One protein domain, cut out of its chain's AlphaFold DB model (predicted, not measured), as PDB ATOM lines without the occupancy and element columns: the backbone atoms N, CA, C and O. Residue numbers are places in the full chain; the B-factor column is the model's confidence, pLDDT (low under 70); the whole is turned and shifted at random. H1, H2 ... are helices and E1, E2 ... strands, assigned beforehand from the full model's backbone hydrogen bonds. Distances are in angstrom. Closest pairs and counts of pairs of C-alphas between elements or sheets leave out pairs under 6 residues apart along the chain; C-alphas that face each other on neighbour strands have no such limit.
ATOM      1  N   LYS A 100      28.360  -9.533 -13.783       81.75
ATOM      2  CA  LYS A 100      28.960 -10.662 -13.066       81.75
ATOM      3  C   LYS A 100      28.829 -10.537 -11.551       81.75
ATOM      4  O   LYS A 100      28.793 -11.552 -10.861       81.75
ATOM      5  N   ASP A 101      28.818  -9.320 -11.013       80.56
ATOM      6  CA  ASP A 101      28.641  -9.100  -9.576       80.56
ATOM      7  C   ASP A 101      27.188  -9.314  -9.157       80.56
ATOM      8  O   ASP A 101      26.938  -9.930  -8.117       80.56
ATOM      9  N   LEU A 102      26.244  -8.851  -9.978       80.50
ATOM     10  CA  LEU A 102      24.816  -9.063  -9.759       80.50
ATOM     11  C   LEU A 102      24.456 -10.549  -9.862       80.50
ATOM     12  O   LEU A 102      23.848 -11.090  -8.941       80.50
ATOM     13  N   GLU A 103      24.906 -11.237 -10.912       85.69
ATOM     14  CA  GLU A 103      24.712 -12.682 -11.067       85.69
ATOM     15  C   GLU A 103      25.296 -13.460  -9.891       85.69
ATOM     16  O   GLU A 103      24.649 -14.357  -9.355       85.69
ATOM     17  N   ARG A 104      26.512 -13.120  -9.451       87.75
ATOM     18  CA  ARG A 104      27.141 -13.779  -8.301       87.75
ATOM     19  C   ARG A 104      26.310 -13.608  -7.034       87.75
ATOM     20  O   ARG A 104      26.146 -14.570  -6.299       87.75
ATOM     21  N   ARG A 105      25.782 -12.408  -6.777       87.50
ATOM     22  CA  ARG A 105      24.935 -12.152  -5.602       87.50
ATOM     23  C   ARG A 105      23.612 -12.906  -5.678       87.50
ATOM     24  O   ARG A 105      23.242 -13.512  -4.684       87.50
ATOM     25  N   LEU A 106      22.956 -12.925  -6.839       88.44
ATOM     26  CA  LEU A 106      21.728 -13.699  -7.045       88.44
ATOM     27  C   LEU A 106      21.962 -15.206  -6.863       88.44
ATOM     28  O   LEU A 106      21.157 -15.865  -6.220       88.44
ATOM     29  N   ASN A 107      23.082 -15.739  -7.361       88.81
ATOM     30  CA  ASN A 107      23.458 -17.149  -7.188       88.81
ATOM     31  C   ASN A 107      23.861 -17.510  -5.746       88.81
ATOM     32  O   ASN A 107      23.840 -18.685  -5.389       88.81
ATOM     33  N   ASN A 108      24.259 -16.523  -4.941       89.12
ATOM     34  CA  ASN A 108      24.653 -16.709  -3.544       89.12
ATOM     35  C   ASN A 108      23.487 -16.518  -2.564       89.12
ATOM     36  O   ASN A 108      23.714 -16.569  -1.356       89.12
ATOM     37  N   LEU A 109      22.274 -16.253  -3.057       87.75
ATOM     38  CA  LEU A 109      21.085 -16.201  -2.217       87.75
ATOM     39  C   LEU A 109      20.781 -17.588  -1.640       87.75
ATOM     40  O   LEU A 109      20.947 -18.611  -2.308       87.75
ATOM     41  N   ASP A 110      20.328 -17.614  -0.390       83.06
ATOM     42  CA  ASP A 110      19.944 -18.850   0.276       83.06
ATOM     43  C   ASP A 110      18.673 -19.436  -0.358       83.06
ATOM     44  O   ASP A 110      17.816 -18.744  -0.905       83.06
ATOM     45  N   ALA A 111      18.474 -20.748  -0.231       76.12
ATOM     46  CA  ALA A 111      17.254 -21.380  -0.741       76.12
ATOM     47  C   ALA A 111      15.969 -20.816  -0.087       76.12
ATOM     48  O   ALA A 111      14.887 -20.902  -0.670       76.12
ATOM     49  N   SER A 112      16.068 -20.235   1.118       74.94
ATOM     50  CA  SER A 112      14.974 -19.531   1.800       74.94
ATOM     51  C   SER A 112      14.631 -18.175   1.184       74.94
ATOM     52  O   SER A 112      13.506 -17.715   1.371       74.94
ATOM     53  N   SER A 113      15.540 -17.571   0.413       79.69
ATOM     54  CA  SER A 113      15.306 -16.317  -0.315       79.69
ATOM     55  C   SER A 113      14.229 -16.464  -1.393       79.69
ATOM     56  O   SER A 113      13.673 -15.472  -1.860       79.69
ATOM     57  N   PHE A 114      13.925 -17.703  -1.786       81.81
ATOM     58  CA  PHE A 114      13.001 -18.053  -2.856       81.81
ATOM     59  C   PHE A 114      11.853 -18.907  -2.309       81.81
ATOM     60  O   PHE A 114      11.740 -20.108  -2.557       81.81
ATOM     61  N   GLN A 115      10.980 -18.272  -1.534       87.38
ATOM     62  CA  GLN A 115       9.756 -18.883  -1.015       87.38
ATOM     63  C   GLN A 115       8.523 -18.302  -1.699       87.38
ATOM     64  O   GLN A 115       8.571 -17.248  -2.332       87.38
ATOM     65  N   PHE A 116       7.395 -18.991  -1.571       87.12
ATOM     66  CA  PHE A 116       6.102 -18.474  -1.997       87.12
ATOM     67  C   PHE A 116       5.002 -18.962  -1.062       87.12
ATOM     68  O   PHE A 116       5.131 -20.008  -0.430       87.12
ATOM     69  N   THR A 117       3.899 -18.222  -1.033       88.56
ATOM     70  CA  THR A 117       2.631 -18.674  -0.462       88.56
ATOM     71  C   THR A 117       1.658 -19.028  -1.574       88.56
ATOM     72  O   THR A 117       1.676 -18.451  -2.666       88.56
ATOM     73  N   GLN A 118       0.796 -20.003  -1.297       87.06
ATOM     74  CA  GLN A 118      -0.275 -20.407  -2.201       87.06
ATOM     75  C   GLN A 118      -1.645 -20.191  -1.566       87.06
ATOM     76  O   GLN A 118      -1.873 -20.536  -0.404       87.06
ATOM     77  N   ARG A 119      -2.583 -19.672  -2.362       87.56
ATOM     78  CA  ARG A 119      -3.996 -19.546  -1.996       87.56
ATOM     79  C   ARG A 119      -4.878 -20.134  -3.089       87.56
ATOM     80  O   ARG A 119      -4.963 -19.593  -4.188       87.56
ATOM     81  N   ILE A 120      -5.560 -21.231  -2.775       87.00
ATOM     82  CA  ILE A 120      -6.479 -21.899  -3.703       87.00
ATOM     83  C   ILE A 120      -7.848 -21.212  -3.629       87.00
ATOM     84  O   ILE A 120      -8.431 -21.089  -2.553       87.00
ATOM     85  N   ILE A 121      -8.359 -20.770  -4.776       83.69
ATOM     86  CA  ILE A 121      -9.646 -20.084  -4.936       83.69
ATOM     87  C   ILE A 121     -10.500 -20.750  -6.025       83.69
ATOM     88  O   ILE A 121     -10.082 -21.687  -6.708       83.69
ATOM     89  N   SER A 122     -11.729 -20.264  -6.213       84.31
ATOM     90  CA  SER A 122     -12.677 -20.818  -7.187       84.31
ATOM     91  C   SER A 122     -12.208 -20.714  -8.645       84.31
ATOM     92  O   SER A 122     -12.577 -21.569  -9.447       84.31
ATOM     93  N   SER A 123     -11.363 -19.741  -8.994       84.19
ATOM     94  CA  SER A 123     -10.823 -19.564 -10.349       84.19
ATOM     95  C   SER A 123      -9.465 -20.236 -10.587       84.19
ATOM     96  O   SER A 123      -9.027 -20.313 -11.731       84.19
ATOM     97  N   GLY A 124      -8.793 -20.746  -9.548       86.88
ATOM     98  CA  GLY A 124      -7.437 -21.281  -9.676       86.88
ATOM     99  C   GLY A 124      -6.628 -21.198  -8.384       86.88
ATOM    100  O   GLY A 124      -7.192 -21.164  -7.296       86.88
ATOM    101  N   THR A 125      -5.304 -21.151  -8.503       85.12
ATOM    102  CA  THR A 125      -4.383 -20.938  -7.377       85.12
ATOM    103  C   THR A 125      -3.654 -19.618  -7.567       85.12
ATOM    104  O   THR A 125      -3.106 -19.366  -8.633       85.12
ATOM    105  N   ILE A 126      -3.644 -18.776  -6.542       86.06
ATOM    106  CA  ILE A 126      -2.813 -17.574  -6.496       86.06
ATOM    107  C   ILE A 126      -1.488 -17.949  -5.841       86.06
ATOM    108  O   ILE A 126      -1.482 -18.533  -4.758       86.06
ATOM    109  N   ILE A 127      -0.390 -17.615  -6.509       84.62
ATOM    110  CA  ILE A 127       0.983 -17.789  -6.040       84.62
ATOM    111  C   ILE A 127       1.519 -16.411  -5.677       84.62
ATOM    112  O   ILE A 127       1.576 -15.543  -6.546       84.62
ATOM    113  N   THR A 128       1.953 -16.220  -4.439       86.06
ATOM    114  CA  THR A 128       2.565 -14.967  -3.986       86.06
ATOM    115  C   THR A 128       3.999 -15.257  -3.551       86.06
ATOM    116  O   THR A 128       4.207 -15.775  -2.453       86.06
ATOM    117  N   PRO A 129       4.999 -14.990  -4.409       81.88
ATOM    118  CA  PRO A 129       6.394 -15.180  -4.039       81.88
ATOM    119  C   PRO A 129       6.841 -14.166  -2.979       81.88
ATOM    120  O   PRO A 129       6.329 -13.049  -2.910       81.88
ATOM    121  N   HIS A 130       7.807 -14.557  -2.156       84.62
ATOM    122  CA  HIS A 130       8.450 -13.697  -1.172       84.62
ATOM    123  C   HIS A 130       9.767 -13.188  -1.748       84.62
ATOM    124  O   HIS A 130      10.677 -13.972  -1.997       84.62
ATOM    125  N   TRP A 131       9.867 -11.875  -1.949       82.75
ATOM    126  CA  TRP A 131      11.000 -11.266  -2.647       82.75
ATOM    127  C   TRP A 131      11.930 -10.455  -1.747       82.75
ATOM    128  O   TRP A 131      12.827  -9.819  -2.271       82.75
ATOM    129  N   ASN A 132      11.757 -10.446  -0.422       82.12
ATOM    130  CA  ASN A 132      12.477  -9.518   0.466       82.12
ATOM    131  C   ASN A 132      14.005  -9.567   0.296       82.12
ATOM    132  O   ASN A 132      14.638  -8.527   0.153       82.12
ATOM    133  N   GLU A 133      14.594 -10.762   0.272       83.75
ATOM    134  CA  GLU A 133      16.046 -10.920   0.114       83.75
ATOM    135  C   GLU A 133      16.508 -10.614  -1.317       83.75
ATOM    136  O   GLU A 133      17.554 -10.006  -1.522       83.75
ATOM    137  N   VAL A 134      15.685 -10.942  -2.318       83.69
ATOM    138  CA  VAL A 134      15.935 -10.571  -3.718       83.69
ATOM    139  C   VAL A 134      15.893  -9.050  -3.885       83.69
ATOM    140  O   VAL A 134      16.774  -8.474  -4.511       83.69
ATOM    141  N   ILE A 135      14.910  -8.379  -3.287       81.81
ATOM    142  CA  ILE A 135      14.765  -6.921  -3.281       81.81
ATOM    143  C   ILE A 135      15.991  -6.276  -2.636       81.81
ATOM    144  O   ILE A 135      16.514  -5.333  -3.211       81.81
ATOM    145  N   GLN A 136      16.512  -6.817  -1.529       79.81
ATOM    146  CA  GLN A 136      17.743  -6.309  -0.907       79.81
ATOM    147  C   GLN A 136      18.958  -6.395  -1.829       79.81
ATOM    148  O   GLN A 136      19.801  -5.496  -1.799       79.81
ATOM    149  N   VAL A 137      19.043  -7.442  -2.665       82.38
ATOM    150  CA  VAL A 137      20.052  -7.493  -3.725       82.38
ATOM    151  C   VAL A 137      19.883  -6.258  -4.599       82.38
ATOM    152  O   VAL A 137      20.827  -5.493  -4.656       82.38
ATOM    153  N   PHE A 138      18.707  -5.985  -5.171       78.50
ATOM    154  CA  PHE A 138      18.481  -4.831  -6.064       78.50
ATOM    155  C   PHE A 138      18.573  -3.449  -5.391       78.50
ATOM    156  O   PHE A 138      19.123  -2.527  -5.992       78.50
ATOM    157  N   ASP A 139      18.113  -3.300  -4.150       73.56
ATOM    158  CA  ASP A 139      18.193  -2.051  -3.377       73.56
ATOM    159  C   ASP A 139      19.647  -1.629  -3.142       73.56
ATOM    160  O   ASP A 139      19.972  -0.444  -3.203       73.56
ATOM    161  N   TYR A 140      20.548  -2.595  -2.966       66.00
ATOM    162  CA  TYR A 140      21.981  -2.327  -2.888       66.00
ATOM    163  C   TYR A 140      22.538  -1.674  -4.171       66.00
ATOM    164  O   TYR A 140      23.492  -0.899  -4.114       66.00
ATOM    165  N   PHE A 141      21.923  -1.936  -5.330       62.41
ATOM    166  CA  PHE A 141      22.289  -1.329  -6.618       62.41
ATOM    167  C   PHE A 141      21.517  -0.042  -6.927       62.41
ATOM    168  O   PHE A 141      21.833   0.631  -7.905       62.41
ATOM    169  N   SER A 142      20.535   0.334  -6.106       61.94
ATOM    170  CA  SER A 142      19.849   1.624  -6.191       61.94
ATOM    171  C   SER A 142      19.564   2.171  -4.789       61.94
ATOM    172  O   SER A 142      18.410   2.150  -4.344       61.94
ATOM    173  N   PRO A 143      20.591   2.708  -4.095       50.53
ATOM    174  CA  PRO A 143      20.428   3.244  -2.751       50.53
ATOM    175  C   PRO A 143      19.281   4.256  -2.665       50.53
ATOM    176  O   PRO A 143      19.019   5.020  -3.601       50.53
ATOM    177  N   ALA A 144      18.603   4.276  -1.519       43.59
ATOM    178  CA  ALA A 144      17.496   5.185  -1.252       43.59
ATOM    179  C   ALA A 144      17.880   6.652  -1.548       43.59
ATOM    180  O   ALA A 144      18.957   7.111  -1.176       43.59
ATOM    181  N   GLY A 145      16.989   7.382  -2.228       45.69
ATOM    182  CA  GLY A 145      17.233   8.763  -2.671       45.69
ATOM    183  C   GLY A 145      17.793   8.891  -4.093       45.69
ATOM    184  O   GLY A 145      18.013  10.008  -4.549       45.69
ATOM    185  N   LYS A 146      17.997   7.779  -4.810       53.53
ATOM    186  CA  LYS A 146      18.421   7.767  -6.220       53.53
ATOM    187  C   LYS A 146      17.235   7.456  -7.144       53.53
ATOM    188  O   LYS A 146      16.334   6.702  -6.784       53.53
ATOM    189  N   ASN A 147      17.241   8.026  -8.350       50.84
ATOM    190  CA  ASN A 147      16.123   7.968  -9.311       50.84
ATOM    191  C   ASN A 147      15.947   6.640 -10.052       50.84
ATOM    192  O   ASN A 147      15.151   6.563 -10.984       50.84
ATOM    193  N   ILE A 148      16.680   5.594  -9.675       53.84
ATOM    194  CA  ILE A 148      16.749   4.349 -10.446       53.84
ATOM    195  C   ILE A 148      16.079   3.217  -9.675       53.84
ATOM    196  O   ILE A 148      16.678   2.192  -9.378       53.84
ATOM    197  N   LYS A 149      14.791   3.364  -9.363       55.09
ATOM    198  CA  LYS A 149      14.019   2.232  -8.833       55.09
ATOM    199  C   LYS A 149      13.559   1.329  -9.972       55.09
ATOM    200  O   LYS A 149      12.411   1.392 -10.398       55.09
ATOM    201  N   HIS A 150      14.463   0.484 -10.456       62.03
ATOM    202  CA  HIS A 150      14.119  -0.619 -11.348       62.03
ATOM    203  C   HIS A 150      14.225  -1.934 -10.589       62.03
ATOM    204  O   HIS A 150      15.261  -2.596 -10.592       62.03
ATOM    205  N   TYR A 151      13.133  -2.304  -9.922       70.25
ATOM    206  CA  TYR A 151      12.976  -3.679  -9.465       70.25
ATOM    207  C   TYR A 151      12.798  -4.598 -10.678       70.25
ATOM    208  O   TYR A 151      12.213  -4.167 -11.675       70.25
ATOM    209  N   PRO A 152      13.290  -5.843 -10.618       75.81
ATOM    210  CA  PRO A 152      13.057  -6.800 -11.687       75.81
ATOM    211  C   PRO A 152      11.570  -7.063 -11.895       75.81
ATOM    212  O   PRO A 152      10.788  -7.115 -10.940       75.81
ATOM    213  N   ASP A 153      11.216  -7.374 -13.132       80.88
ATOM    214  CA  ASP A 153       9.995  -8.121 -13.401       80.88
ATOM    215  C   ASP A 153      10.218  -9.590 -13.046       80.88
ATOM    216  O   ASP A 153      11.333 -10.108 -13.161       80.88
ATOM    217  N   TYR A 154       9.157 -10.301 -12.665       84.19
ATOM    218  CA  TYR A 154       9.211 -11.746 -12.476       84.19
ATOM    219  C   TYR A 154       8.155 -12.487 -13.295       84.19
ATOM    220  O   TYR A 154       7.078 -11.990 -13.625       84.19
ATOM    221  N   CYS A 155       8.470 -13.739 -13.615       83.38
ATOM    222  CA  CYS A 155       7.578 -14.624 -14.348       83.38
ATOM    223  C   CYS A 155       7.662 -16.025 -13.753       83.38
ATOM    224  O   CYS A 155       8.739 -16.621 -13.705       83.38
ATOM    225  N   VAL A 156       6.528 -16.595 -13.344       86.81
ATOM    226  CA  VAL A 156       6.449 -18.038 -13.082       86.81
ATOM    227  C   VAL A 156       6.562 -18.741 -14.431       86.81
ATOM    228  O   VAL A 156       5.783 -18.466 -15.329       86.81
ATOM    229  N   THR A 157       7.544 -19.624 -14.600       88.88
ATOM    230  CA  THR A 157       7.809 -20.332 -15.869       88.88
ATOM    231  C   THR A 157       7.357 -21.786 -15.825       88.88
ATOM    232  O   THR A 157       6.918 -22.342 -16.834       88.88
ATOM    233  N   LYS A 158       7.445 -22.417 -14.651       91.19
ATOM    234  CA  LYS A 158       7.031 -23.801 -14.429       91.19
ATOM    235  C   LYS A 158       6.549 -23.983 -12.998       91.19
ATOM    236  O   LYS A 158       7.092 -23.384 -12.080       91.19
ATOM    237  N   VAL A 159       5.571 -24.852 -12.807       90.44
ATOM    238  CA  VAL A 159       5.032 -25.251 -11.507       90.44
ATOM    239  C   VAL A 159       5.080 -26.775 -11.430       90.44
ATOM    240  O   VAL A 159       4.711 -27.454 -12.390       90.44
ATOM    241  N   ILE A 160       5.573 -27.312 -10.318       92.12
ATOM    242  CA  ILE A 160       5.560 -28.742  -9.986       92.12
ATOM    243  C   ILE A 160       4.621 -28.919  -8.798       92.12
ATOM    244  O   ILE A 160       4.774 -28.242  -7.782       92.12
ATOM    245  N   PHE A 161       3.659 -29.823  -8.924       91.44
ATOM    246  CA  PHE A 161       2.679 -30.126  -7.885       91.44
ATOM    247  C   PHE A 161       3.158 -31.274  -6.983       91.44
ATOM    248  O   PHE A 161       4.123 -31.970  -7.297       91.44
ATOM    249  N   HIS A 162       2.497 -31.475  -5.842       90.19
ATOM    250  CA  HIS A 162       2.843 -32.561  -4.908       90.19
ATOM    251  C   HIS A 162       2.615 -33.972  -5.466       90.19
ATOM    252  O   HIS A 162       3.240 -34.911  -4.987       90.19
ATOM    253  N   ASP A 163       1.760 -34.112  -6.480       91.00
ATOM    254  CA  ASP A 163       1.553 -35.357  -7.229       91.00
ATOM    255  C   ASP A 163       2.583 -35.553  -8.361       91.00
ATOM    256  O   ASP A 163       2.380 -36.381  -9.244       91.00
ATOM    257  N   ASP A 164       3.650 -34.743  -8.370       91.12
ATOM    258  CA  ASP A 164       4.713 -34.682  -9.380       91.12
ATOM    259  C   ASP A 164       4.239 -34.356 -10.812       91.12
ATOM    260  O   ASP A 164       5.045 -34.300 -11.747       91.12
ATOM    261  N   SER A 165       2.954 -34.025 -11.001       93.69
ATOM    262  CA  SER A 165       2.488 -33.405 -12.240       93.69
ATOM    263  C   SER A 165       3.065 -31.992 -12.377       93.69
ATOM    264  O   SER A 165       3.482 -31.361 -11.400       93.69
ATOM    265  N   SER A 166       3.123 -31.473 -13.606       92.38
ATOM    266  CA  SER A 166       3.693 -30.147 -13.856       92.38
ATOM    267  C   SER A 166       2.835 -29.302 -14.781       92.38
ATOM    268  O   SER A 166       2.121 -29.818 -15.640       92.38
ATOM    269  N   TRP A 167       2.933 -27.990 -14.600       89.06
ATOM    270  CA  TRP A 167       2.326 -26.982 -15.456       89.06
ATOM    271  C   TRP A 167       3.397 -26.010 -15.943       89.06
ATOM    272  O   TRP A 167       4.248 -25.574 -15.169       89.06
ATOM    273  N   ALA A 168       3.367 -25.688 -17.233       89.00
ATOM    274  CA  ALA A 168       4.228 -24.680 -17.836       89.00
ATOM    275  C   ALA A 168       3.408 -23.414 -18.081       89.00
ATOM    276  O   ALA A 168       2.305 -23.485 -18.627       89.00
ATOM    277  N   ALA A 169       3.951 -22.271 -17.676       79.12
ATOM    278  CA  ALA A 169       3.271 -20.999 -17.848       79.12
ATOM    279  C   ALA A 169       3.315 -20.517 -19.311       79.12
ATOM    280  O   ALA A 169       4.219 -20.900 -20.066       79.12
ATOM    281  N   PRO A 170       2.378 -19.643 -19.726       68.44
ATOM    282  CA  PRO A 170       2.489 -18.912 -20.985       68.44
ATOM    283  C   PRO A 170       3.768 -18.057 -21.007       68.44
ATOM    284  O   PRO A 170       4.240 -17.598 -19.975       68.44
ATOM    285  N   LYS A 171       4.335 -17.803 -22.194       60.84
ATOM    286  CA  LYS A 171       5.639 -17.121 -22.353       60.84
ATOM    287  C   LYS A 171       5.699 -15.664 -21.855       60.84
ATOM    288  O   LYS A 171       6.797 -15.114 -21.818       60.84
ATOM    289  N   LYS A 172       4.569 -15.017 -21.550       60.72
ATOM    290  CA  LYS A 172       4.541 -13.602 -21.155       60.72
ATOM    291  C   LYS A 172       4.721 -13.445 -19.647       60.72
ATOM    292  O   LYS A 172       4.127 -14.172 -18.862       60.72
ATOM    293  N   CYS A 173       5.550 -12.478 -19.283       59.25
ATOM    294  CA  CYS A 173       5.727 -12.017 -17.916       59.25
ATOM    295  C   CYS A 173       4.599 -11.042 -17.584       59.25
ATOM    296  O   CYS A 173       4.313 -10.153 -18.384       59.25
ATOM    297  N   GLU A 174       3.934 -11.250 -16.451       53.81
ATOM    298  CA  GLU A 174       2.754 -10.466 -16.058       53.81
ATOM    299  C   GLU A 174       2.921  -9.796 -14.682       53.81
ATOM    300  O   GLU A 174       2.050  -9.032 -14.276       53.81
ATOM    301  N   GLY A 175       4.023 -10.047 -13.963       55.34
ATOM    302  CA  GLY A 175       4.227  -9.548 -12.604       55.34
ATOM    303  C   GLY A 175       5.456  -8.656 -12.464       55.34
ATOM    304  O   GLY A 175       6.578  -9.107 -12.672       55.34
ATOM    305  N   GLU A 176       5.256  -7.422 -12.015       57.62
ATOM    306  CA  GLU A 176       6.298  -6.668 -11.309       57.62
ATOM    307  C   GLU A 176       6.546  -7.354  -9.955       57.62
ATOM    308  O   GLU A 176       5.594  -7.835  -9.341       57.62
ATOM    309  N   ILE A 177       7.782  -7.391  -9.441       56.50
ATOM    310  CA  ILE A 177       8.087  -7.980  -8.113       56.50
ATOM    311  C   ILE A 177       7.227  -7.392  -6.978       56.50
ATOM    312  O   ILE A 177       6.975  -8.061  -5.977       56.50
ATOM    313  N   LEU A 178       6.717  -6.174  -7.161       55.22
ATOM    314  CA  LEU A 178       5.828  -5.493  -6.221       55.22
ATOM    315  C   LEU A 178       4.346  -5.907  -6.344       55.22
ATOM    316  O   LEU A 178       3.542  -5.545  -5.486       55.22
ATOM    317  N   ASN A 179       3.965  -6.673  -7.373       59.19
ATOM    318  CA  ASN A 179       2.596  -7.148  -7.572       59.19
ATOM    319  C   ASN A 179       2.316  -8.457  -6.809       59.19
ATOM    320  O   ASN A 179       2.999  -9.472  -6.962       59.19
ATOM    321  N   TYR A 180       1.234  -8.426  -6.023       59.41
ATOM    322  CA  TYR A 180       0.894  -9.344  -4.922       59.41
ATOM    323  C   TYR A 180       0.523 -10.797  -5.294       59.41
ATOM    324  O   TYR A 180       0.093 -11.560  -4.424       59.41
ATOM    325  N   GLY A 181       0.704 -11.230  -6.540       73.00
ATOM    326  CA  GLY A 181       0.652 -12.652  -6.884       73.00
ATOM    327  C   GLY A 181       0.242 -12.962  -8.320       73.00
ATOM    328  O   GLY A 181      -0.371 -12.155  -9.010       73.00
ATOM    329  N   THR A 182       0.571 -14.176  -8.753       82.38
ATOM    330  CA  THR A 182       0.255 -14.736 -10.072       82.38
ATOM    331  C   THR A 182      -0.891 -15.743  -9.951       82.38
ATOM    332  O   THR A 182      -0.800 -16.684  -9.161       82.38
ATOM    333  N   LEU A 183      -1.962 -15.587 -10.736       84.88
ATOM    334  CA  LEU A 183      -3.057 -16.564 -10.808       84.88
ATOM    335  C   LEU A 183      -2.721 -17.670 -11.817       84.88
ATOM    336  O   LEU A 183      -2.508 -17.399 -12.994       84.88
ATOM    337  N   ILE A 184      -2.755 -18.926 -11.376       85.50
ATOM    338  CA  ILE A 184      -2.677 -20.100 -12.248       85.50
ATOM    339  C   ILE A 184      -4.043 -20.804 -12.315       85.50
ATOM    340  O   ILE A 184      -4.693 -20.976 -11.283       85.50
ATOM    341  N   PRO A 185      -4.497 -21.283 -13.489       86.31
ATOM    342  CA  PRO A 185      -5.830 -21.879 -13.660       86.31
ATOM    343  C   PRO A 185      -5.931 -23.328 -13.137       86.31
ATOM    344  O   PRO A 185      -6.785 -24.097 -13.574       86.31
ATOM    345  N   ILE A 186      -5.050 -23.738 -12.220       86.88
ATOM    346  CA  ILE A 186      -4.980 -25.097 -11.669       86.88
ATOM    347  C   ILE A 186      -5.140 -25.033 -10.157       86.88
ATOM    348  O   ILE A 186      -4.483 -24.238  -9.492       86.88
ATOM    349  N   LYS A 187      -5.996 -25.899  -9.612       89.19
ATOM    350  CA  LYS A 187      -6.305 -25.999  -8.178       89.19
ATOM    351  C   LYS A 187      -5.622 -27.221  -7.571       89.19
ATOM    352  O   LYS A 187      -6.271 -28.229  -7.301       89.19
ATOM    353  N   LYS A 188      -4.302 -27.164  -7.422       88.00
ATOM    354  CA  LYS A 188      -3.509 -28.251  -6.839       88.00
ATOM    355  C   LYS A 188      -2.462 -27.685  -5.881       88.00
ATOM    356  O   LYS A 188      -1.906 -26.634  -6.196       88.00
ATOM    357  N   PRO A 189      -2.146 -28.390  -4.779       88.56
ATOM    358  CA  PRO A 189      -1.025 -28.035  -3.919       88.56
ATOM    359  C   PRO A 189       0.292 -28.029  -4.700       88.56
ATOM    360  O   PRO A 189       0.658 -29.025  -5.339       88.56
ATOM    361  N   ILE A 190       1.002 -26.908  -4.648       89.31
ATOM    362  CA  ILE A 190       2.267 -26.705  -5.355       89.31
ATOM    363  C   ILE A 190       3.434 -27.162  -4.481       89.31
ATOM    364  O   ILE A 190       3.551 -26.738  -3.344       89.31
ATOM    365  N   LYS A 191       4.323 -27.984  -5.046       89.19
ATOM    366  CA  LYS A 191       5.562 -28.450  -4.409       89.19
ATOM    367  C   LYS A 191       6.707 -27.460  -4.636       89.19
ATOM    368  O   LYS A 191       7.452 -27.147  -3.712       89.19
ATOM    369  N   ARG A 192       6.878 -26.990  -5.880       91.19
ATOM    370  CA  ARG A 192       7.933 -26.043  -6.292       91.19
ATOM    371  C   ARG A 192       7.489 -25.197  -7.480       91.19
ATOM    372  O   ARG A 192       6.772 -25.688  -8.352       91.19
ATOM    373  N   ILE A 193       7.997 -23.973  -7.574       89.19
ATOM    374  CA  ILE A 193       7.839 -23.107  -8.746       89.19
ATOM    375  C   ILE A 193       9.206 -22.734  -9.302       89.19
ATOM    376  O   ILE A 193      10.146 -22.487  -8.558       89.19
ATOM    377  N   LYS A 194       9.321 -22.686 -10.622       90.38
ATOM    378  CA  LYS A 194      10.463 -22.107 -11.315       90.38
ATOM    379  C   LYS A 194      10.070 -20.717 -11.763       90.38
ATOM    380  O   LYS A 194       9.115 -20.585 -12.533       90.38
ATOM    381  N   PHE A 195      10.804 -19.706 -11.340       87.88
ATOM    382  CA  PHE A 195      10.576 -18.333 -11.766       87.88
ATOM    383  C   PHE A 195      11.754 -17.827 -12.599       87.88
ATOM    384  O   PHE A 195      12.842 -18.402 -12.595       87.88
ATOM    385  N   ARG A 196      11.510 -16.755 -13.343       88.81
ATOM    386  CA  ARG A 196      12.515 -15.958 -14.034       88.81
ATOM    387  C   ARG A 196      12.414 -14.528 -13.526       88.81
ATOM    388  O   ARG A 196      11.301 -14.017 -13.467       88.81
ATOM    389  N   LEU A 197      13.541 -13.915 -13.199       87.62
ATOM    390  CA  LEU A 197      13.657 -12.478 -12.963       87.62
ATOM    391  C   LEU A 197      14.193 -11.830 -14.235       87.62
ATOM    392  O   LEU A 197      15.188 -12.326 -14.760       87.62
ATOM    393  N   ASN A 198      13.572 -10.756 -14.711       85.62
ATOM    394  CA  ASN A 198      14.091  -9.938 -15.805       85.62
ATOM    395  C   ASN A 198      14.552  -8.600 -15.233       85.62
ATOM    396  O   ASN A 198      13.778  -7.921 -14.562       85.62
ATOM    397  N   TYR A 199      15.800  -8.229 -15.488       80.62
ATOM    398  CA  TYR A 199      16.389  -7.003 -14.959       80.62
ATOM    399  C   TYR A 199      17.272  -6.329 -16.003       80.62
ATOM    400  O   TYR A 199      17.809  -6.969 -16.909       80.62
ATOM    401  N   THR A 200      17.425  -5.015 -15.868       77.94
ATOM    402  CA  THR A 200      18.265  -4.212 -16.755       77.94
ATOM    403  C   THR A 200      19.693  -4.163 -16.223       77.94
ATOM    404  O   THR A 200      19.908  -3.884 -15.046       77.94
ATOM    405  N   VAL A 201      20.667  -4.388 -17.103       77.19
ATOM    406  CA  VAL A 201      22.095  -4.205 -16.821       77.19
ATOM    407  C   VAL A 201      22.664  -3.146 -17.751       77.19
ATOM    408  O   VAL A 201      22.281  -3.069 -18.917       77.19
ATOM    409  N   TYR A 202      23.593  -2.347 -17.238       75.38
ATOM    410  CA  TYR A 202      24.283  -1.300 -17.983       75.38
ATOM    411  C   TYR A 202      25.697  -1.769 -18.332       75.38
ATOM    412  O   TYR A 202      26.428  -2.238 -17.462       75.38
ATOM    413  N   ASP A 203      26.068  -1.666 -19.605       67.25
ATOM    414  CA  ASP A 203      27.350  -2.152 -20.129       67.25
ATOM    415  C   ASP A 203      28.540  -1.300 -19.709       67.25
ATOM    416  O   ASP A 203      29.650  -1.801 -19.523       67.25
ATOM    417  N   PHE A 342      18.302 -11.995 -17.700       86.56
ATOM    418  CA  PHE A 342      17.407 -12.882 -16.975       86.56
ATOM    419  C   PHE A 342      18.150 -13.785 -15.995       86.56
ATOM    420  O   PHE A 342      19.145 -14.418 -16.329       86.56
ATOM    421  N   PHE A 343      17.600 -13.911 -14.792       87.50
ATOM    422  CA  PHE A 343      17.999 -14.905 -13.797       87.50
ATOM    423  C   PHE A 343      16.869 -15.915 -13.622       87.50
ATOM    424  O   PHE A 343      15.704 -15.600 -13.857       87.50
ATOM    425  N   THR A 344      17.176 -17.163 -13.286       86.56
ATOM    426  CA  THR A 344      16.168 -18.222 -13.187       86.56
ATOM    427  C   THR A 344      16.507 -19.155 -12.046       86.56
ATOM    428  O   THR A 344      17.582 -19.745 -12.056       86.56
ATOM    429  N   ASP A 345      15.556 -19.365 -11.139       89.00
ATOM    430  CA  ASP A 345      15.738 -20.278 -10.014       89.00
ATOM    431  C   ASP A 345      14.418 -20.933  -9.576       89.00
ATOM    432  O   ASP A 345      13.335 -20.661 -10.114       89.00
ATOM    433  N   TRP A 346      14.528 -21.868  -8.638       85.81
ATOM    434  CA  TRP A 346      13.437 -22.611  -8.040       85.81
ATOM    435  C   TRP A 346      13.088 -22.057  -6.669       85.81
ATOM    436  O   TRP A 346      13.875 -22.145  -5.733       85.81
ATOM    437  N   ALA A 347      11.843 -21.620  -6.521       83.06
ATOM    438  CA  ALA A 347      11.249 -21.404  -5.219       83.06
ATOM    439  C   ALA A 347      10.532 -22.672  -4.733       83.06
ATOM    440  O   ALA A 347       9.901 -23.402  -5.509       83.06
ATOM    441  N   SER A 348      10.645 -22.951  -3.437       81.31
ATOM    442  CA  SER A 348      10.007 -24.102  -2.777       81.31
ATOM    443  C   SER A 348       8.980 -23.619  -1.746       81.31
ATOM    444  O   SER A 348       9.039 -22.471  -1.311       81.31
ATOM    445  N   ASP A 349       7.998 -24.462  -1.419       68.19
ATOM    446  CA  ASP A 349       6.832 -24.049  -0.621       68.19
ATOM    447  C   ASP A 349       7.206 -23.616   0.813       68.19
ATOM    448  O   ASP A 349       8.013 -24.275   1.477       68.19
ATOM    449  N   TYR A 350       6.565 -22.545   1.302       63.41
ATOM    450  CA  TYR A 350       6.407 -22.277   2.731       63.41
ATOM    451  C   TYR A 350       5.006 -21.715   3.047       63.41
ATOM    452  O   TYR A 350       4.667 -20.560   2.787       63.41
ATOM    453  N   SER A 351       4.232 -22.550   3.742       54.06
ATOM    454  CA  SER A 351       2.900 -22.320   4.322       54.06
ATOM    455  C   SER A 351       1.727 -22.146   3.335       54.06
ATOM    456  O   SER A 351       1.617 -21.189   2.570       54.06
ATOM    457  N   ILE A 352       0.757 -23.063   3.442       55.84
ATOM    458  CA  ILE A 352      -0.574 -22.933   2.839       55.84
ATOM    459  C   ILE A 352      -1.408 -22.022   3.743       55.84
ATOM    460  O   ILE A 352      -1.855 -22.443   4.813       55.84
ATOM    461  N   GLN A 353      -1.653 -20.782   3.322       50.97
ATOM    462  CA  GLN A 353      -2.616 -19.913   3.997       50.97
ATOM    463  C   GLN A 353      -4.006 -20.096   3.384       50.97
ATOM    464  O   GLN A 353      -4.358 -19.501   2.365       50.97
TER     465      GLN A 353
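This is residues 100 to 203 and 342 to 353 of the 361 residues of an uncharacterized protein of Jinshanibacter zhutongyuii (UniProt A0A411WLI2). Picture one long sheet of seven strands, strongly twisted and curled like part of a barrel, folded back so that E2 and E5 face E4, E3, E6 and E7 across a hinge at E1. Two helices, H1 and H2, lie side by side toward the end of the model where E6 finishes, and H1 only grazes the sheet. The printed part has 116 residues with two named helices and seven named strands, in the order H1 E1 E2 H2 E3 E4 E5 E6 E7. The sheet's order is E4, E3, E6, E7, E1, E2, E5, mixed, and the class is mixed, helices and strands. The whole is compact, with a radius of gyration of the C-alphas of 14.7 A, yet elongated in outline, spanning 42 by 26 by 24 A.

Find C-alpha 100 at (28.960, -10.662, -13.066); from there H1 runs to residue 107. E1, residues 115 to 121, covers 19.8 A, and E2, residues 124 to 130, covers 19.6 A. H2 is residues 132 to 141, 14.6 A long. E3, residues 153 to 161, covers 23.8 A; E4 is residues 166 to 168 and E5 residues 182 to 184. E6, residues 190 to 202, is the longest strand at 35.9 A; it begins at C-alpha 190, (2.267, -26.705, -5.355). E7, residues 342 to 352, covers 28.6 A and ends at C-alpha 352, (-0.574, -22.933, 2.839).

Start in the folded sheet with E6 and E3, antiparallel at 160 degrees, where N 155 and O 196 are 2.8 A apart, within hydrogen-bond range. On the other side of E6 is E7, antiparallel at 145 degrees, with N 197 and O 343 at 2.8 A. The pairing of E7 is staggered: residues 342 to 348 pair with E6 and 348 to 352 with E1, parallel at 61 degrees, with N 350 and O 116 at 3.4 A. E1 and E2 form a hairpin, with N 119 and O 126 at 2.9 A. Edge strand E5 is antiparallel to E2, with N 127 and O 182 at 2.8 A. E3 and E4 form another hairpin, with N 159 and O 167 at 2.8 A. H1 and H2 touch, closest at the C-alphas of Arg 105 and Val 137, 7.0 A apart, at a shallow tilt of 10 degrees, opposite ways. H2 is not on the sheet. In H1 every O i to N i+4 pair is within hydrogen-bond range; in H2, 5 of 6 are.

The C-alphas farthest apart are those of Gly 145 and Asp 163, 47.0 A. Residues 204 to 341 are not printed, and C-alphas 203 and 342 are 15.0 A apart across that cut. The links H2 to E3 and E4 to E5 are long; in the second, residues 175 to 176 pair antiparallel with residues 153 to 154 of E3. Mean pLDDT of the printed part is 78.4; look for values under 70 at residues 140 to 150, 170 to 180, 203 and 349 to 353.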